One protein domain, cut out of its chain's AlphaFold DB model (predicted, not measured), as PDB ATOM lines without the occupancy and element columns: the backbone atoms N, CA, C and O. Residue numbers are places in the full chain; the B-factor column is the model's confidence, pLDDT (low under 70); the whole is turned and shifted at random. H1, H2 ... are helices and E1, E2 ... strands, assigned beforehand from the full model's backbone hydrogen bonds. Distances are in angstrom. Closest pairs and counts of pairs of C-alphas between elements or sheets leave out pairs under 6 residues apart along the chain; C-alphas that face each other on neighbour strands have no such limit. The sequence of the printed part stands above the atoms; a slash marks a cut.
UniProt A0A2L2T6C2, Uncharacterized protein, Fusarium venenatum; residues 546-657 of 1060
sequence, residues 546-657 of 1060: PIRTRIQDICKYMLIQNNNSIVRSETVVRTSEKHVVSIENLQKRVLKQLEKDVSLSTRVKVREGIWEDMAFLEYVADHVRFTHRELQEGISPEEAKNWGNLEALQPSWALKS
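What this domain is: This is residues 546 to 657 of the 1060 residues of an uncharacterized protein of Fusarium venenatum (UniProt A0A2L2T6C2). Three longer helices, H1, H2 and H3, cross one another at steep angles and make the core, with H1 touching both H2 and H3. A small two-strand hairpin, E1 and E2, sits at one end of the longest axis beside the last residues of H3, and the loop of residues 599 to 613 makes the other end; short H4 packs on H1. The 112 printed residues hold five named helices and two named strands, in the order H1, E1, E2, H2, H3, H4, H5, the strands antiparallel and the class mostly helix. The whole is compact, with a radius of gyration of the C-alphas of 14.5 A and spans of 44 by 30 by 18 A.

Where its parts are: H1, residues 546 to 560, begins at C-alpha 546 (-19.354, -48.127, 6.917) and is 21.3 A long. E1 is residues 566 to 568 and E2 residues 573 to 575. H2, residues 583 to 598, measures 21.9 A, and H3, residues 614 to 633, 28.5 A. H4 is residues 637 to 644; H5, residues 652 to 657, ends at C-alpha 657 (-18.657, -55.508, 8.629).

How they stand to each other: H1, the hub, touches H2 at a steep tilt of 47 degrees, opposite ways, closest at C-alphas 554 and 590, 5.8 A. Residues 620 to 628 of H3 touch H1, closest at C-alphas 555 and 624, 5.6 A. H4 touches H1 at C-alphas 557 and 643, 5.1 A. In the hairpin, N 567 and O 574 are 2.8 A apart, within hydrogen-bond range. The closest C-alphas of E2 and H3, 574 and 631, are 5.0 A apart. Every O i to N i+4 pair is within range in H1 to H5.

The domain as a whole: The farthest C-alphas, of Glu 570 and Glu 608, are 46.7 A apart. The printed part has no cut; the link from H2 to H3 is long. Residues 579 to 581, 646 to 652 and 654 to 657 have pLDDT under 70.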
ATOM      1  N   PRO A 546     -20.647 -47.455   7.079       82.50
ATOM      2  CA  PRO A 546     -19.354 -48.127   6.917       82.50
ATOM      3  C   PRO A 546     -18.546 -47.671   5.693       82.50
ATOM      4  O   PRO A 546     -17.322 -47.657   5.745       82.50
ATOM      5  N   ILE A 547     -19.201 -47.274   4.595       86.12
ATOM      6  CA  ILE A 547     -18.529 -46.768   3.388       86.12
ATOM      7  C   ILE A 547     -18.077 -45.313   3.569       86.12
ATOM      8  O   ILE A 547     -17.004 -44.949   3.088       86.12
ATOM      9  N   ARG A 548     -18.842 -44.490   4.302       89.31
ATOM     10  CA  ARG A 548     -18.454 -43.107   4.635       89.31
ATOM     11  C   ARG A 548     -17.218 -43.088   5.541       89.31
ATOM     12  O   ARG A 548     -16.221 -42.460   5.185       89.31
ATOM     13  N   THR A 549     -17.232 -43.867   6.625       87.44
ATOM     14  CA  THR A 549     -16.065 -44.080   7.499       87.44
ATOM     15  C   THR A 549     -14.881 -44.638   6.705       87.44
ATOM     16  O   THR A 549     -13.769 -44.126   6.804       87.44
ATOM     17  N   ARG A 550     -15.117 -45.612   5.814       89.75
ATOM     18  CA  ARG A 550     -14.050 -46.191   4.988       89.75
ATOM     19  C   ARG A 550     -13.375 -45.177   4.061       89.75
ATOM     20  O   ARG A 550     -12.159 -45.220   3.892       89.75
ATOM     21  N   ILE A 551     -14.130 -44.255   3.464       92.88
ATOM     22  CA  ILE A 551     -13.555 -43.179   2.642       92.88
ATOM     23  C   ILE A 551     -12.631 -42.289   3.490       92.88
ATOM     24  O   ILE A 551     -11.536 -41.952   3.039       92.88
ATOM     25  N   GLN A 552     -13.023 -41.973   4.728       92.19
ATOM     26  CA  GLN A 552     -12.210 -41.194   5.669       92.19
ATOM     27  C   GLN A 552     -10.919 -41.931   6.067       92.19
ATOM     28  O   GLN A 552      -9.839 -41.346   5.949       92.19
ATOM     29  N   ASP A 553     -10.994 -43.218   6.427       92.25
ATOM     30  CA  ASP A 553      -9.824 -44.060   6.732       92.25
ATOM     31  C   ASP A 553      -8.808 -44.067   5.581       92.25
ATOM     32  O   ASP A 553      -7.612 -43.821   5.769       92.25
ATOM     33  N   ILE A 554      -9.281 -44.341   4.358       93.81
ATOM     34  CA  ILE A 554      -8.410 -44.432   3.184       93.81
ATOM     35  C   ILE A 554      -7.774 -43.063   2.894       93.81
ATOM     36  O   ILE A 554      -6.584 -43.010   2.581       93.81
ATOM     37  N   CYS A 555      -8.508 -41.952   3.039       94.31
ATOM     38  CA  CYS A 555      -7.948 -40.602   2.930       94.31
ATOM     39  C   CYS A 555      -6.833 -40.356   3.962       94.31
ATOM     40  O   CYS A 555      -5.729 -39.960   3.573       94.31
ATOM     41  N   LYS A 556      -7.088 -40.651   5.247       93.81
ATOM     42  CA  LYS A 556      -6.130 -40.488   6.357       93.81
ATOM     43  C   LYS A 556      -4.844 -41.288   6.119       93.81
ATOM     44  O   LYS A 556      -3.747 -40.722   6.149       93.81
ATOM     45  N   TYR A 557      -4.961 -42.563   5.747       94.06
ATOM     46  CA  TYR A 557      -3.809 -43.402   5.403       94.06
ATOM     47  C   TYR A 557      -3.048 -42.910   4.163       94.06
ATOM     48  O   TYR A 557      -1.822 -42.776   4.189       94.06
ATOM     49  N   MET A 558      -3.750 -42.634   3.055       93.12
ATOM     50  CA  MET A 558      -3.117 -42.274   1.777       93.12
ATOM     51  C   MET A 558      -2.358 -40.945   1.847       93.12
ATOM     52  O   MET A 558      -1.374 -40.775   1.123       93.12
ATOM     53  N   LEU A 559      -2.779 -40.028   2.723       91.44
ATOM     54  CA  LEU A 559      -2.055 -38.795   3.023       91.44
ATOM     55  C   LEU A 559      -0.767 -39.068   3.814       91.44
ATOM     56  O   LEU A 559       0.300 -38.628   3.384       91.44
ATOM     57  N   ILE A 560      -0.827 -39.848   4.901       91.94
ATOM     58  CA  ILE A 560       0.347 -40.153   5.743       91.94
ATOM     59  C   ILE A 560       1.395 -41.008   5.019       91.94
ATOM     60  O   ILE A 560       2.596 -40.767   5.163       91.94
ATOM     61  N   GLN A 561       0.980 -41.964   4.185       90.12
ATOM     62  CA  GLN A 561       1.928 -42.760   3.396       90.12
ATOM     63  C   GLN A 561       2.622 -41.956   2.287       90.12
ATOM     64  O   GLN A 561       3.685 -42.356   1.804       90.12
ATOM     65  N   ASN A 562       2.090 -40.792   1.900       86.38
ATOM     66  CA  ASN A 562       2.693 -39.913   0.897       86.38
ATOM     67  C   ASN A 562       3.815 -39.038   1.506       86.38
ATOM     68  O   ASN A 562       3.840 -37.817   1.353       86.38
ATOM     69  N   ASN A 563       4.758 -39.696   2.197       72.19
ATOM     70  CA  ASN A 563       5.763 -39.133   3.112       72.19
ATOM     71  C   ASN A 563       6.611 -37.963   2.577       72.19
ATOM     72  O   ASN A 563       7.152 -37.200   3.373       72.19
ATOM     73  N   ASN A 564       6.711 -37.783   1.256       71.31
ATOM     74  CA  ASN A 564       7.547 -36.775   0.588       71.31
ATOM     75  C   ASN A 564       7.260 -35.313   0.997       71.31
ATOM     76  O   ASN A 564       7.985 -34.416   0.582       71.31
ATOM     77  N   SER A 565       6.171 -35.053   1.727       76.19
ATOM     78  CA  SER A 565       5.670 -33.707   2.042       76.19
ATOM     79  C   SER A 565       5.434 -33.453   3.537       76.19
ATOM     80  O   SER A 565       4.959 -32.372   3.882       76.19
ATOM     81  N   ILE A 566       5.721 -34.425   4.413       87.38
ATOM     82  CA  ILE A 566       5.316 -34.404   5.827       87.38
ATOM     83  C   ILE A 566       6.468 -33.930   6.720       87.38
ATOM     84  O   ILE A 566       7.500 -34.590   6.839       87.38
ATOM     85  N   VAL A 567       6.260 -32.807   7.402       89.00
ATOM     86  CA  VAL A 567       7.121 -32.307   8.474       89.00
ATOM     87  C   VAL A 567       6.648 -32.926   9.787       89.00
ATOM     88  O   VAL A 567       5.567 -32.606  10.280       89.00
ATOM     89  N   ARG A 568       7.467 -33.813  10.355       91.88
ATOM     90  CA  ARG A 568       7.257 -34.383  11.691       91.88
ATOM     91  C   ARG A 568       8.103 -33.595  12.694       91.88
ATOM     92  O   ARG A 568       9.325 -33.581  12.558       91.88
ATOM     93  N   SER A 569       7.474 -32.931  13.660       90.81
ATOM     94  CA  SER A 569       8.136 -32.429  14.871       90.81
ATOM     95  C   SER A 569       7.799 -33.329  16.064       90.81
ATOM     96  O   SER A 569       6.984 -34.242  15.952       90.81
ATOM     97  N   GLU A 570       8.427 -33.077  17.213       86.81
ATOM     98  CA  GLU A 570       8.185 -33.829  18.454       86.81
ATOM     99  C   GLU A 570       6.749 -33.670  18.986       86.81
ATOM    100  O   GLU A 570       6.275 -34.530  19.718       86.81
ATOM    101  N   THR A 571       6.049 -32.593  18.606       87.50
ATOM    102  CA  THR A 571       4.707 -32.254  19.107       87.50
ATOM    103  C   THR A 571       3.613 -32.252  18.040       87.50
ATOM    104  O   THR A 571       2.445 -32.382  18.392       87.50
ATOM    105  N   VAL A 572       3.951 -32.087  16.753       92.19
ATOM    106  CA  VAL A 572       2.979 -31.943  15.654       92.19
ATOM    107  C   VAL A 572       3.499 -32.596  14.373       92.19
ATOM    108  O   VAL A 572       4.646 -32.402  13.964       92.19
ATOM    109  N   VAL A 573       2.625 -33.313  13.674       92.88
ATOM    110  CA  VAL A 573       2.860 -33.830  12.322       92.88
ATOM    111  C   VAL A 573       1.970 -33.072  11.339       92.88
ATOM    112  O   VAL A 573       0.755 -33.031  11.507       92.88
ATOM    113  N   ARG A 574       2.567 -32.474  10.299       93.50
ATOM    114  CA  ARG A 574       1.822 -31.712   9.281       93.50
ATOM    115  C   ARG A 574       2.446 -31.745   7.889       93.50
ATOM    116  O   ARG A 574       3.651 -31.964   7.760       93.50
ATOM    117  N   THR A 575       1.676 -31.488   6.832       89.50
ATOM    118  CA  THR A 575       2.250 -31.264   5.492       89.50
ATOM    119  C   THR A 575       2.921 -29.891   5.384       89.50
ATOM    120  O   THR A 575       2.589 -28.938   6.089       89.50
ATOM    121  N   SER A 576       3.905 -29.771   4.492       84.75
ATOM    122  CA  SER A 576       4.496 -28.475   4.142       84.75
ATOM    123  C   SER A 576       3.640 -27.736   3.106       84.75
ATOM    124  O   SER A 576       3.352 -28.285   2.044       84.75
ATOM    125  N   GLU A 577       3.321 -26.462   3.361       77.25
ATOM    126  CA  GLU A 577       2.506 -25.582   2.492       77.25
ATOM    127  C   GLU A 577       2.936 -25.565   1.013       77.25
ATOM    128  O   GLU A 577       2.136 -25.310   0.118       77.25
ATOM    129  N   LYS A 578       4.225 -25.811   0.749       76.00
ATOM    130  CA  LYS A 578       4.827 -25.754  -0.589       76.00
ATOM    131  C   LYS A 578       4.585 -27.010  -1.424       76.00
ATOM    132  O   LYS A 578       4.831 -26.979  -2.627       76.00
ATOM    133  N   HIS A 579       4.132 -28.101  -0.811       66.44
ATOM    134  CA  HIS A 579       3.832 -29.341  -1.511       66.44
ATOM    135  C   HIS A 579       2.333 -29.453  -1.787       66.44
ATOM    136  O   HIS A 579       1.582 -30.086  -1.050       66.44
ATOM    137  N   VAL A 580       1.909 -28.886  -2.920       64.62
ATOM    138  CA  VAL A 580       0.611 -29.225  -3.511       64.62
ATOM    139  C   VAL A 580       0.695 -30.666  -4.014       64.62
ATOM    140  O   VAL A 580       1.136 -30.933  -5.133       64.62
ATOM    141  N   VAL A 581       0.302 -31.619  -3.169       67.31
ATOM    142  CA  VAL A 581       0.004 -32.971  -3.637       67.31
ATOM    143  C   VAL A 581      -1.171 -32.854  -4.606       67.31
ATOM    144  O   VAL A 581      -2.183 -32.234  -4.287       67.31
ATOM    145  N   SER A 582      -1.049 -33.436  -5.800       84.81
ATOM    146  CA  SER A 582      -2.170 -33.491  -6.743       84.81
ATOM    147  C   SER A 582      -3.337 -34.235  -6.087       84.81
ATOM    148  O   SER A 582      -3.271 -35.449  -5.883       84.81
ATOM    149  N   ILE A 583      -4.394 -33.488  -5.753       83.75
ATOM    150  CA  ILE A 583      -5.611 -34.008  -5.116       83.75
ATOM    151  C   ILE A 583      -6.224 -35.104  -5.992       83.75
ATOM    152  O   ILE A 583      -6.595 -36.146  -5.472       83.75
ATOM    153  N   GLU A 584      -6.204 -34.941  -7.318       88.50
ATOM    154  CA  GLU A 584      -6.621 -35.975  -8.272       88.50
ATOM    155  C   GLU A 584      -5.842 -37.290  -8.118       88.50
ATOM    156  O   GLU A 584      -6.412 -38.370  -8.242       88.50
ATOM    157  N   ASN A 585      -4.529 -37.233  -7.862       91.00
ATOM    158  CA  ASN A 585      -3.709 -38.434  -7.689       91.00
ATOM    159  C   ASN A 585      -3.952 -39.115  -6.335       91.00
ATOM    160  O   ASN A 585      -3.815 -40.335  -6.246       91.00
ATOM    161  N   LEU A 586      -4.332 -38.363  -5.295       90.31
ATOM    162  CA  LEU A 586      -4.821 -38.936  -4.037       90.31
ATOM    163  C   LEU A 586      -6.216 -39.543  -4.222       90.31
ATOM    164  O   LEU A 586      -6.396 -40.716  -3.931       90.31
ATOM    165  N   GLN A 587      -7.158 -38.797  -4.800       94.12
ATOM    166  CA  GLN A 587      -8.515 -39.238  -5.141       94.12
ATOM    167  C   GLN A 587      -8.492 -40.556  -5.940       94.12
ATOM    168  O   GLN A 587      -9.133 -41.521  -5.542       94.12
ATOM    169  N   LYS A 588      -7.666 -40.657  -6.994       94.69
ATOM    170  CA  LYS A 588      -7.472 -41.893  -7.785       94.69
ATOM    171  C   LYS A 588      -6.920 -43.067  -6.957       94.69
ATOM    172  O   LYS A 588      -7.271 -44.213  -7.229       94.69
ATOM    173  N   ARG A 589      -6.081 -42.817  -5.940       93.88
ATOM    174  CA  ARG A 589      -5.610 -43.857  -4.999       93.88
ATOM    175  C   ARG A 589      -6.692 -44.264  -4.000       93.88
ATOM    176  O   ARG A 589      -6.824 -45.454  -3.734       93.88
ATOM    177  N   VAL A 590      -7.459 -43.301  -3.482       93.75
ATOM    178  CA  VAL A 590      -8.574 -43.542  -2.555       93.75
ATOM    179  C   VAL A 590      -9.646 -44.387  -3.238       93.75
ATOM    180  O   VAL A 590      -9.991 -45.444  -2.725       93.75
ATOM    181  N   LEU A 591     -10.082 -43.989  -4.438       95.12
ATOM    182  CA  LEU A 591     -11.052 -44.728  -5.251       95.12
ATOM    183  C   LEU A 591     -10.582 -46.154  -5.548       95.12
ATOM    184  O   LEU A 591     -11.320 -47.092  -5.287       95.12
ATOM    185  N   LYS A 592      -9.337 -46.344  -6.007       95.19
ATOM    186  CA  LYS A 592      -8.802 -47.683  -6.311       95.19
ATOM    187  C   LYS A 592      -8.681 -48.587  -5.076       95.19
ATOM    188  O   LYS A 592      -8.844 -49.803  -5.177       95.19
ATOM    189  N   GLN A 593      -8.359 -48.022  -3.913       93.38
ATOM    190  CA  GLN A 593      -8.341 -48.784  -2.665       93.38
ATOM    191  C   GLN A 593      -9.769 -49.106  -2.199       93.38
ATOM    192  O   GLN A 593     -10.007 -50.229  -1.773       93.38
ATOM    193  N   LEU A 594     -10.719 -48.181  -2.359       92.81
ATOM    194  CA  LEU A 594     -12.134 -48.386  -2.041       92.81
ATOM    195  C   LEU A 594     -12.807 -49.411  -2.968       92.81
ATOM    196  O   LEU A 594     -13.576 -50.238  -2.498       92.81
ATOM    197  N   GLU A 595     -12.487 -49.406  -4.261       94.06
ATOM    198  CA  GLU A 595     -12.902 -50.411  -5.249       94.06
ATOM    199  C   GLU A 595     -12.429 -51.810  -4.826       94.06
ATOM    200  O   GLU A 595     -13.235 -52.731  -4.666       94.06
ATOM    201  N   LYS A 596     -11.124 -51.948  -4.540       91.75
ATOM    202  CA  LYS A 596     -10.535 -53.175  -3.987       91.75
ATOM    203  C   LYS A 596     -11.223 -53.586  -2.683       91.75
ATOM    204  O   LYS A 596     -11.556 -54.753  -2.521       91.75
ATOM    205  N   ASP A 597     -11.442 -52.655  -1.766       88.38
ATOM    206  CA  ASP A 597     -12.082 -52.925  -0.482       88.38
ATOM    207  C   ASP A 597     -13.524 -53.413  -0.643       88.38
ATOM    208  O   ASP A 597     -13.890 -54.440  -0.075       88.38
ATOM    209  N   VAL A 598     -14.342 -52.722  -1.438       89.56
ATOM    210  CA  VAL A 598     -15.750 -53.080  -1.650       89.56
ATOM    211  C   VAL A 598     -15.875 -54.405  -2.408       89.56
ATOM    212  O   VAL A 598     -16.731 -55.207  -2.054       89.56
ATOM    213  N   SER A 599     -14.975 -54.714  -3.352       89.38
ATOM    214  CA  SER A 599     -14.926 -56.039  -4.005       89.38
ATOM    215  C   SER A 599     -14.617 -57.216  -3.063       89.38
ATOM    216  O   SER A 599     -14.840 -58.366  -3.438       89.38
ATOM    217  N   LEU A 600     -14.148 -56.953  -1.836       86.25
ATOM    218  CA  LEU A 600     -13.976 -57.958  -0.780       86.25
ATOM    219  C   LEU A 600     -15.218 -58.091   0.125       86.25
ATOM    220  O   LEU A 600     -15.265 -58.993   0.962       86.25
ATOM    221  N   SER A 601     -16.224 -57.220  -0.022       83.31
ATOM    222  CA  SER A 601     -17.466 -57.256   0.754       83.31
ATOM    223  C   SER A 601     -18.587 -57.953  -0.012       83.31
ATOM    224  O   SER A 601     -19.090 -57.460  -1.016       83.31
ATOM    225  N   THR A 602     -19.059 -59.082   0.516       79.94
ATOM    226  CA  THR A 602     -20.230 -59.805  -0.014       79.94
ATOM    227  C   THR A 602     -21.560 -59.090   0.253       79.94
ATOM    228  O   THR A 602     -22.567 -59.432  -0.365       79.94
ATOM    229  N   ARG A 603     -21.581 -58.101   1.161       76.06
ATOM    230  CA  ARG A 603     -22.782 -57.336   1.538       76.06
ATOM    231  C   ARG A 603     -23.011 -56.094   0.674       76.06
ATOM    232  O   ARG A 603     -24.158 -55.706   0.469       76.06
ATOM    233  N   VAL A 604     -21.953 -55.462   0.164       79.94
ATOM    234  CA  VAL A 604     -22.052 -54.178  -0.552       79.94
ATOM    235  C   VAL A 604     -22.088 -54.412  -2.063       79.94
ATOM    236  O   VAL A 604     -21.059 -54.565  -2.715       79.94
ATOM    237  N   LYS A 605     -23.295 -54.416  -2.641       82.44
ATOM    238  CA  LYS A 605     -23.478 -54.497  -4.098       82.44
ATOM    239  C   LYS A 605     -23.128 -53.157  -4.752       82.44
ATOM    240  O   LYS A 605     -23.820 -52.162  -4.555       82.44
ATOM    241  N   VAL A 606     -22.065 -53.149  -5.552       84.44
ATOM    242  CA  VAL A 606     -21.664 -52.002  -6.380       84.44
ATOM    243  C   VAL A 606     -22.691 -51.793  -7.494       84.44
ATOM    244  O   VAL A 606     -22.989 -52.722  -8.242       84.44
ATOM    245  N   ARG A 607     -23.214 -50.570  -7.632       82.50
ATOM    246  CA  ARG A 607     -24.027 -50.176  -8.790       82.50
ATOM    247  C   ARG A 607     -23.114 -49.901  -9.988       82.50
ATOM    248  O   ARG A 607     -22.132 -49.174  -9.858       82.50
ATOM    249  N   GLU A 608     -23.460 -50.440 -11.153       82.12
ATOM    250  CA  GLU A 608     -22.757 -50.153 -12.408       82.12
ATOM    251  C   GLU A 608     -22.737 -48.637 -12.695       82.12
ATOM    252  O   GLU A 608     -23.755 -47.955 -12.549       82.12
ATOM    253  N   GLY A 609     -21.563 -48.106 -13.054       84.50
ATOM    254  CA  GLY A 609     -21.340 -46.677 -13.297       84.50
ATOM    255  C   GLY A 609     -21.025 -45.813 -12.064       84.50
ATOM    256  O   GLY A 609     -20.875 -44.604 -12.215       84.50
ATOM    257  N   ILE A 610     -20.942 -46.372 -10.843       84.81
ATOM    258  CA  ILE A 610     -20.697 -45.553  -9.633       84.81
ATOM    259  C   ILE A 610     -19.269 -44.987  -9.549       84.81
ATOM    260  O   ILE A 610     -19.066 -43.939  -8.944       84.81
ATOM    261  N   TRP A 611     -18.276 -45.641 -10.159       91.56
ATOM    262  CA  TRP A 611     -16.882 -45.173 -10.141       91.56
ATOM    263  C   TRP A 611     -16.654 -43.999 -11.105       91.56
ATOM    264  O   TRP A 611     -15.737 -43.202 -10.922       91.56
ATOM    265  N   GLU A 612     -17.525 -43.882 -12.103       90.44
ATOM    266  CA  GLU A 612     -17.608 -42.819 -13.098       90.44
ATOM    267  C   GLU A 612     -18.537 -41.667 -12.660       90.44
ATOM    268  O   GLU A 612     -18.585 -40.624 -13.317       90.44
ATOM    269  N   ASP A 613     -19.280 -41.834 -11.559       83.56
ATOM    270  CA  ASP A 613     -20.261 -40.862 -11.079       83.56
ATOM    271  C   ASP A 613     -19.587 -39.582 -10.564       83.56
ATOM    272  O   ASP A 613     -18.878 -39.567  -9.556       83.56
ATOM    273  N   MET A 614     -19.842 -38.465 -11.248       80.75
ATOM    274  CA  MET A 614     -19.204 -37.181 -10.949       80.75
ATOM    275  C   MET A 614     -19.476 -36.652  -9.532       80.75
ATOM    276  O   MET A 614     -18.641 -35.913  -9.013       80.75
ATOM    277  N   ALA A 615     -20.600 -37.002  -8.900       77.00
ATOM    278  CA  ALA A 615     -20.916 -36.553  -7.546       77.00
ATOM    279  C   ALA A 615     -20.259 -37.443  -6.481       77.00
ATOM    280  O   ALA A 615     -19.797 -36.929  -5.463       77.00
ATOM    281  N   PHE A 616     -20.137 -38.749  -6.735       87.38
ATOM    282  CA  PHE A 616     -19.314 -39.639  -5.913       87.38
ATOM    283  C   PHE A 616     -17.823 -39.271  -6.000       87.38
ATOM    284  O   PHE A 616     -17.135 -39.171  -4.981       87.38
ATOM    285  N   LEU A 617     -17.337 -38.966  -7.208       90.62
ATOM    286  CA  LEU A 617     -15.987 -38.453  -7.437       90.62
ATOM    287  C   LEU A 617     -15.745 -37.122  -6.700       90.62
ATOM    288  O   LEU A 617     -14.695 -36.973  -6.070       90.62
ATOM    289  N   GLU A 618     -16.697 -36.182  -6.740       86.75
ATOM    290  CA  GLU A 618     -16.645 -34.913  -5.992       86.75
ATOM    291  C   GLU A 618     -16.613 -35.157  -4.472       86.75
ATOM    292  O   GLU A 618     -15.708 -34.663  -3.802       86.75
ATOM    293  N   TYR A 619     -17.496 -36.012  -3.941       89.25
ATOM    294  CA  TYR A 619     -17.550 -36.382  -2.519       89.25
ATOM    295  C   TYR A 619     -16.222 -36.956  -1.995       89.25
ATOM    296  O   TYR A 619     -15.760 -36.581  -0.913       89.25
ATOM    297  N   VAL A 620     -15.571 -37.836  -2.766       93.19
ATOM    298  CA  VAL A 620     -14.250 -38.385  -2.410       93.19
ATOM    299  C   VAL A 620     -13.154 -37.314  -2.514       93.19
ATOM    300  O   VAL A 620     -12.252 -37.282  -1.677       93.19
ATOM    301  N   ALA A 621     -13.229 -36.398  -3.487       91.69
ATOM    302  CA  ALA A 621     -12.294 -35.275  -3.574       91.69
ATOM    303  C   ALA A 621     -12.433 -34.305  -2.386       91.69
ATOM    304  O   ALA A 621     -11.417 -33.823  -1.883       91.69
ATOM    305  N   ASP A 622     -13.651 -34.051  -1.908       91.00
ATOM    306  CA  ASP A 622     -13.907 -33.217  -0.728       91.00
ATOM    307  C   ASP A 622     -13.408 -33.859   0.566       91.00
ATOM    308  O   ASP A 622     -12.794 -33.172   1.382       91.00
ATOM    309  N   HIS A 623     -13.526 -35.181   0.711       93.00
ATOM    310  CA  HIS A 623     -12.894 -35.901   1.819       93.00
ATOM    311  C   HIS A 623     -11.362 -35.804   1.773       93.00
ATOM    312  O   HIS A 623     -10.741 -35.489   2.787       93.00
ATOM    313  N   VAL A 624     -10.739 -35.959   0.596       93.88
ATOM    314  CA  VAL A 624      -9.289 -35.729   0.434       93.88
ATOM    315  C   VAL A 624      -8.904 -34.284   0.794       93.88
ATOM    316  O   VAL A 624      -7.890 -34.078   1.459       93.88
ATOM    317  N   ARG A 625      -9.699 -33.278   0.397       91.69
ATOM    318  CA  ARG A 625      -9.476 -31.858   0.744       91.69
ATOM    319  C   ARG A 625      -9.619 -31.596   2.245       91.69
ATOM    320  O   ARG A 625      -8.835 -30.827   2.797       91.69
ATOM    321  N   PHE A 626     -10.606 -32.205   2.901       91.75
ATOM    322  CA  PHE A 626     -10.838 -32.068   4.338       91.75
ATOM    323  C   PHE A 626      -9.664 -32.641   5.137       91.75
ATOM    324  O   PHE A 626      -8.993 -31.894   5.846       91.75
ATOM    325  N   THR A 627      -9.326 -33.913   4.922       93.62
ATOM    326  CA  THR A 627      -8.220 -34.579   5.626       93.62
ATOM    327  C   THR A 627      -6.850 -33.965   5.298       93.62
ATOM    328  O   THR A 627      -5.932 -33.992   6.116       93.62
ATOM    329  N   HIS A 628      -6.685 -33.348   4.119       92.38
ATOM    330  CA  HIS A 628      -5.478 -32.573   3.821       92.38
ATOM    331  C   HIS A 628      -5.393 -31.271   4.637       92.38
ATOM    332  O   HIS A 628      -4.290 -30.905   5.028       92.38
ATOM    333  N   ARG A 629      -6.514 -30.586   4.922       89.56
ATOM    334  CA  ARG A 629      -6.537 -29.394   5.797       89.56
ATOM    335  C   ARG A 629      -6.254 -29.754   7.254       89.56
ATOM    336  O   ARG A 629      -5.365 -29.158   7.848       89.56
ATOM    337  N   GLU A 630      -6.897 -30.806   7.752       92.56
ATOM    338  CA  GLU A 630      -6.637 -31.433   9.060       92.56
ATOM    339  C   GLU A 630      -5.124 -31.706   9.253       92.56
ATOM    340  O   GLU A 630      -4.510 -31.288  10.235       92.56
ATOM    341  N   LEU A 631      -4.467 -32.281   8.235       92.94
ATOM    342  CA  LEU A 631      -3.017 -32.521   8.222       92.94
ATOM    343  C   LEU A 631      -2.155 -31.280   7.876       92.94
ATOM    344  O   LEU A 631      -0.935 -31.342   8.001       92.94
ATOM    345  N   GLN A 632      -2.717 -30.151   7.437       90.62
ATOM    346  CA  GLN A 632      -1.983 -28.880   7.281       90.62
ATOM    347  C   GLN A 632      -1.960 -28.080   8.585       90.62
ATOM    348  O   GLN A 632      -0.925 -27.510   8.940       90.62
ATOM    349  N   GLU A 633      -3.094 -28.057   9.285       90.62
ATOM    350  CA  GLU A 633      -3.273 -27.451  10.605       90.62
ATOM    351  C   GLU A 633      -2.390 -28.182  11.630       90.62
ATOM    352  O   GLU A 633      -1.558 -27.550  12.290       90.62
ATOM    353  N   GLY A 634      -2.432 -29.520  11.609       94.56
ATOM    354  CA  GLY A 634      -1.414 -30.395  12.184       94.56
ATOM    355  C   GLY A 634      -1.930 -31.268  13.324       94.56
ATOM    356  O   GLY A 634      -2.487 -30.776  14.301       94.56
ATOM    357  N   ILE A 635      -1.676 -32.569  13.207       95.31
ATOM    358  CA  ILE A 635      -2.166 -33.619  14.113       95.31
ATOM    359  C   ILE A 635      -1.076 -34.080  15.092       95.31
ATOM    360  O   ILE A 635       0.111 -33.795  14.889       95.31
ATOM    361  N   SER A 636      -1.449 -34.816  16.144       95.62
ATOM    362  CA  SER A 636      -0.461 -35.340  17.100       95.62
ATOM    363  C   SER A 636       0.421 -36.441  16.476       95.62
ATOM    364  O   SER A 636       0.023 -37.088  15.499       95.62
ATOM    365  N   PRO A 637       1.623 -36.710  17.020       94.75
ATOM    366  CA  PRO A 637       2.450 -37.832  16.576       94.75
ATOM    367  C   PRO A 637       1.782 -39.201  16.783       94.75
ATOM    368  O   PRO A 637       2.010 -40.108  15.978       94.75
ATOM    369  N   GLU A 638       0.949 -39.362  17.820       93.12
ATOM    370  CA  GLU A 638       0.161 -40.585  18.027       93.12
ATOM    371  C   GLU A 638      -0.966 -40.709  17.006       93.12
ATOM    372  O   GLU A 638      -1.155 -41.779  16.433       93.12
ATOM    373  N   GLU A 639      -1.670 -39.618  16.704       91.94
ATOM    374  CA  GLU A 639      -2.711 -39.628  15.683       91.94
ATOM    375  C   GLU A 639      -2.120 -39.923  14.294       91.94
ATOM    376  O   GLU A 639      -2.609 -40.805  13.588       91.94
ATOM    377  N   ALA A 640      -1.001 -39.291  13.933       93.62
ATOM    378  CA  ALA A 640      -0.285 -39.579  12.690       93.62
ATOM    379  C   ALA A 640       0.211 -41.035  12.612       93.62
ATOM    380  O   ALA A 640       0.247 -41.627  11.530       93.62
ATOM    381  N   LYS A 641       0.581 -41.629  13.754       92.06
ATOM    382  CA  LYS A 641       0.907 -43.057  13.867       92.06
ATOM    383  C   LYS A 641      -0.340 -43.921  13.665       92.06
ATOM    384  O   LYS A 641      -0.246 -44.908  12.944       92.06
ATOM    385  N   ASN A 642      -1.493 -43.547  14.216       89.75
ATOM    386  CA  ASN A 642      -2.755 -44.271  14.041       89.75
ATOM    387  C   ASN A 642      -3.236 -44.221  12.580       89.75
ATOM    388  O   ASN A 642      -3.494 -45.269  11.993       89.75
ATOM    389  N   TRP A 643      -3.242 -43.040  11.950       92.19
ATOM    390  CA  TRP A 643      -3.527 -42.869  10.517       92.19
ATOM    391  C   TRP A 643      -2.546 -43.677   9.641       92.19
ATOM    392  O   TRP A 643      -2.935 -44.252   8.625       92.19
ATOM    393  N   GLY A 644      -1.264 -43.742  10.023       89.75
ATOM    394  CA  GLY A 644      -0.247 -44.542   9.330       89.75
ATOM    395  C   GLY A 644      -0.390 -46.057   9.526       89.75
ATOM    396  O   GLY A 644      -0.050 -46.816   8.617       89.75
ATOM    397  N   ASN A 645      -0.925 -46.486  10.672       81.44
ATOM    398  CA  ASN A 645      -1.067 -47.878  11.107       81.44
ATOM    399  C   ASN A 645      -2.517 -48.392  11.003       81.44
ATOM    400  O   ASN A 645      -2.920 -49.248  11.789       81.44
ATOM    401  N   LEU A 646      -3.309 -47.886  10.055       69.44
ATOM    402  CA  LEU A 646      -4.693 -48.319   9.854       69.44
ATOM    403  C   LEU A 646      -4.775 -49.810   9.461       69.44
ATOM    404  O   LEU A 646      -4.800 -50.159   8.278       69.44
ATOM    405  N   GLU A 647      -4.915 -50.684  10.469       64.06
ATOM    406  CA  GLU A 647      -5.321 -52.095  10.321       64.06
ATOM    407  C   GLU A 647      -6.566 -52.235   9.445       64.06
ATOM    408  O   GLU A 647      -6.742 -53.242   8.763       64.06
ATOM    409  N   ALA A 648      -7.404 -51.195   9.427       54.44
ATOM    410  CA  ALA A 648      -8.540 -51.054   8.544       54.44
ATOM    411  C   ALA A 648      -8.205 -51.440   7.089       54.44
ATOM    412  O   ALA A 648      -9.021 -52.109   6.465       54.44
ATOM    413  N   LEU A 649      -7.032 -51.105   6.533       62.12
ATOM    414  CA  LEU A 649      -6.690 -51.456   5.140       62.12
ATOM    415  C   LEU A 649      -6.403 -52.948   4.890       62.12
ATOM    416  O   LEU A 649      -6.201 -53.350   3.739       62.12
ATOM    417  N   GLN A 650      -6.430 -53.784   5.928       67.94
ATOM    418  CA  GLN A 650      -6.490 -55.233   5.769       67.94
ATOM    419  C   GLN A 650      -7.898 -55.677   5.316       67.94
ATOM    420  O   GLN A 650      -8.895 -55.085   5.733       67.94
ATOM    421  N   PRO A 651      -8.026 -56.771   4.535       63.34
ATOM    422  CA  PRO A 651      -9.323 -57.346   4.139       63.34
ATOM    423  C   PRO A 651     -10.296 -57.645   5.294       63.34
ATOM    424  O   PRO A 651     -11.500 -57.772   5.076       63.34
ATOM    425  N   SER A 652      -9.798 -57.735   6.529       65.25
ATOM    426  CA  SER A 652     -10.587 -57.951   7.744       65.25
ATOM    427  C   SER A 652     -11.628 -56.867   8.036       65.25
ATOM    428  O   SER A 652     -12.558 -57.155   8.785       65.25
ATOM    429  N   TRP A 653     -11.541 -55.662   7.459       72.62
ATOM    430  CA  TRP A 653     -12.604 -54.655   7.616       72.62
ATOM    431  C   TRP A 653     -13.943 -55.155   7.043       72.62
ATOM    432  O   TRP A 653     -14.979 -55.044   7.700       72.62
ATOM    433  N   ALA A 654     -13.910 -55.797   5.868       65.12
ATOM    434  CA  ALA A 654     -15.085 -56.379   5.231       65.12
ATOM    435  C   ALA A 654     -15.640 -57.540   6.074       65.12
ATOM    436  O   ALA A 654     -16.852 -57.642   6.256       65.12
ATOM    437  N   LEU A 655     -14.756 -58.349   6.670       62.88
ATOM    438  CA  LEU A 655     -15.126 -59.452   7.567       62.88
ATOM    439  C   LEU A 655     -15.764 -58.960   8.877       62.88
ATOM    440  O   LEU A 655     -16.780 -59.512   9.288       62.88
ATOM    441  N   LYS A 656     -15.243 -57.892   9.501       64.19
ATOM    442  CA  LYS A 656     -15.878 -57.262  10.675       64.19
ATOM    443  C   LYS A 656     -17.245 -56.660  10.305       64.19
ATOM    444  O   LYS A 656     -18.222 -56.875  11.016       64.19
ATOM    445  N   SER A 657     -17.366 -56.020   9.136       55.34
ATOM    446  CA  SER A 657     -18.657 -55.508   8.629       55.34
ATOM    447  C   SER A 657     -19.699 -56.605   8.339       55.34
ATOM    448  O   SER A 657     -20.895 -56.321   8.244       55.34
TER     449      SER A 657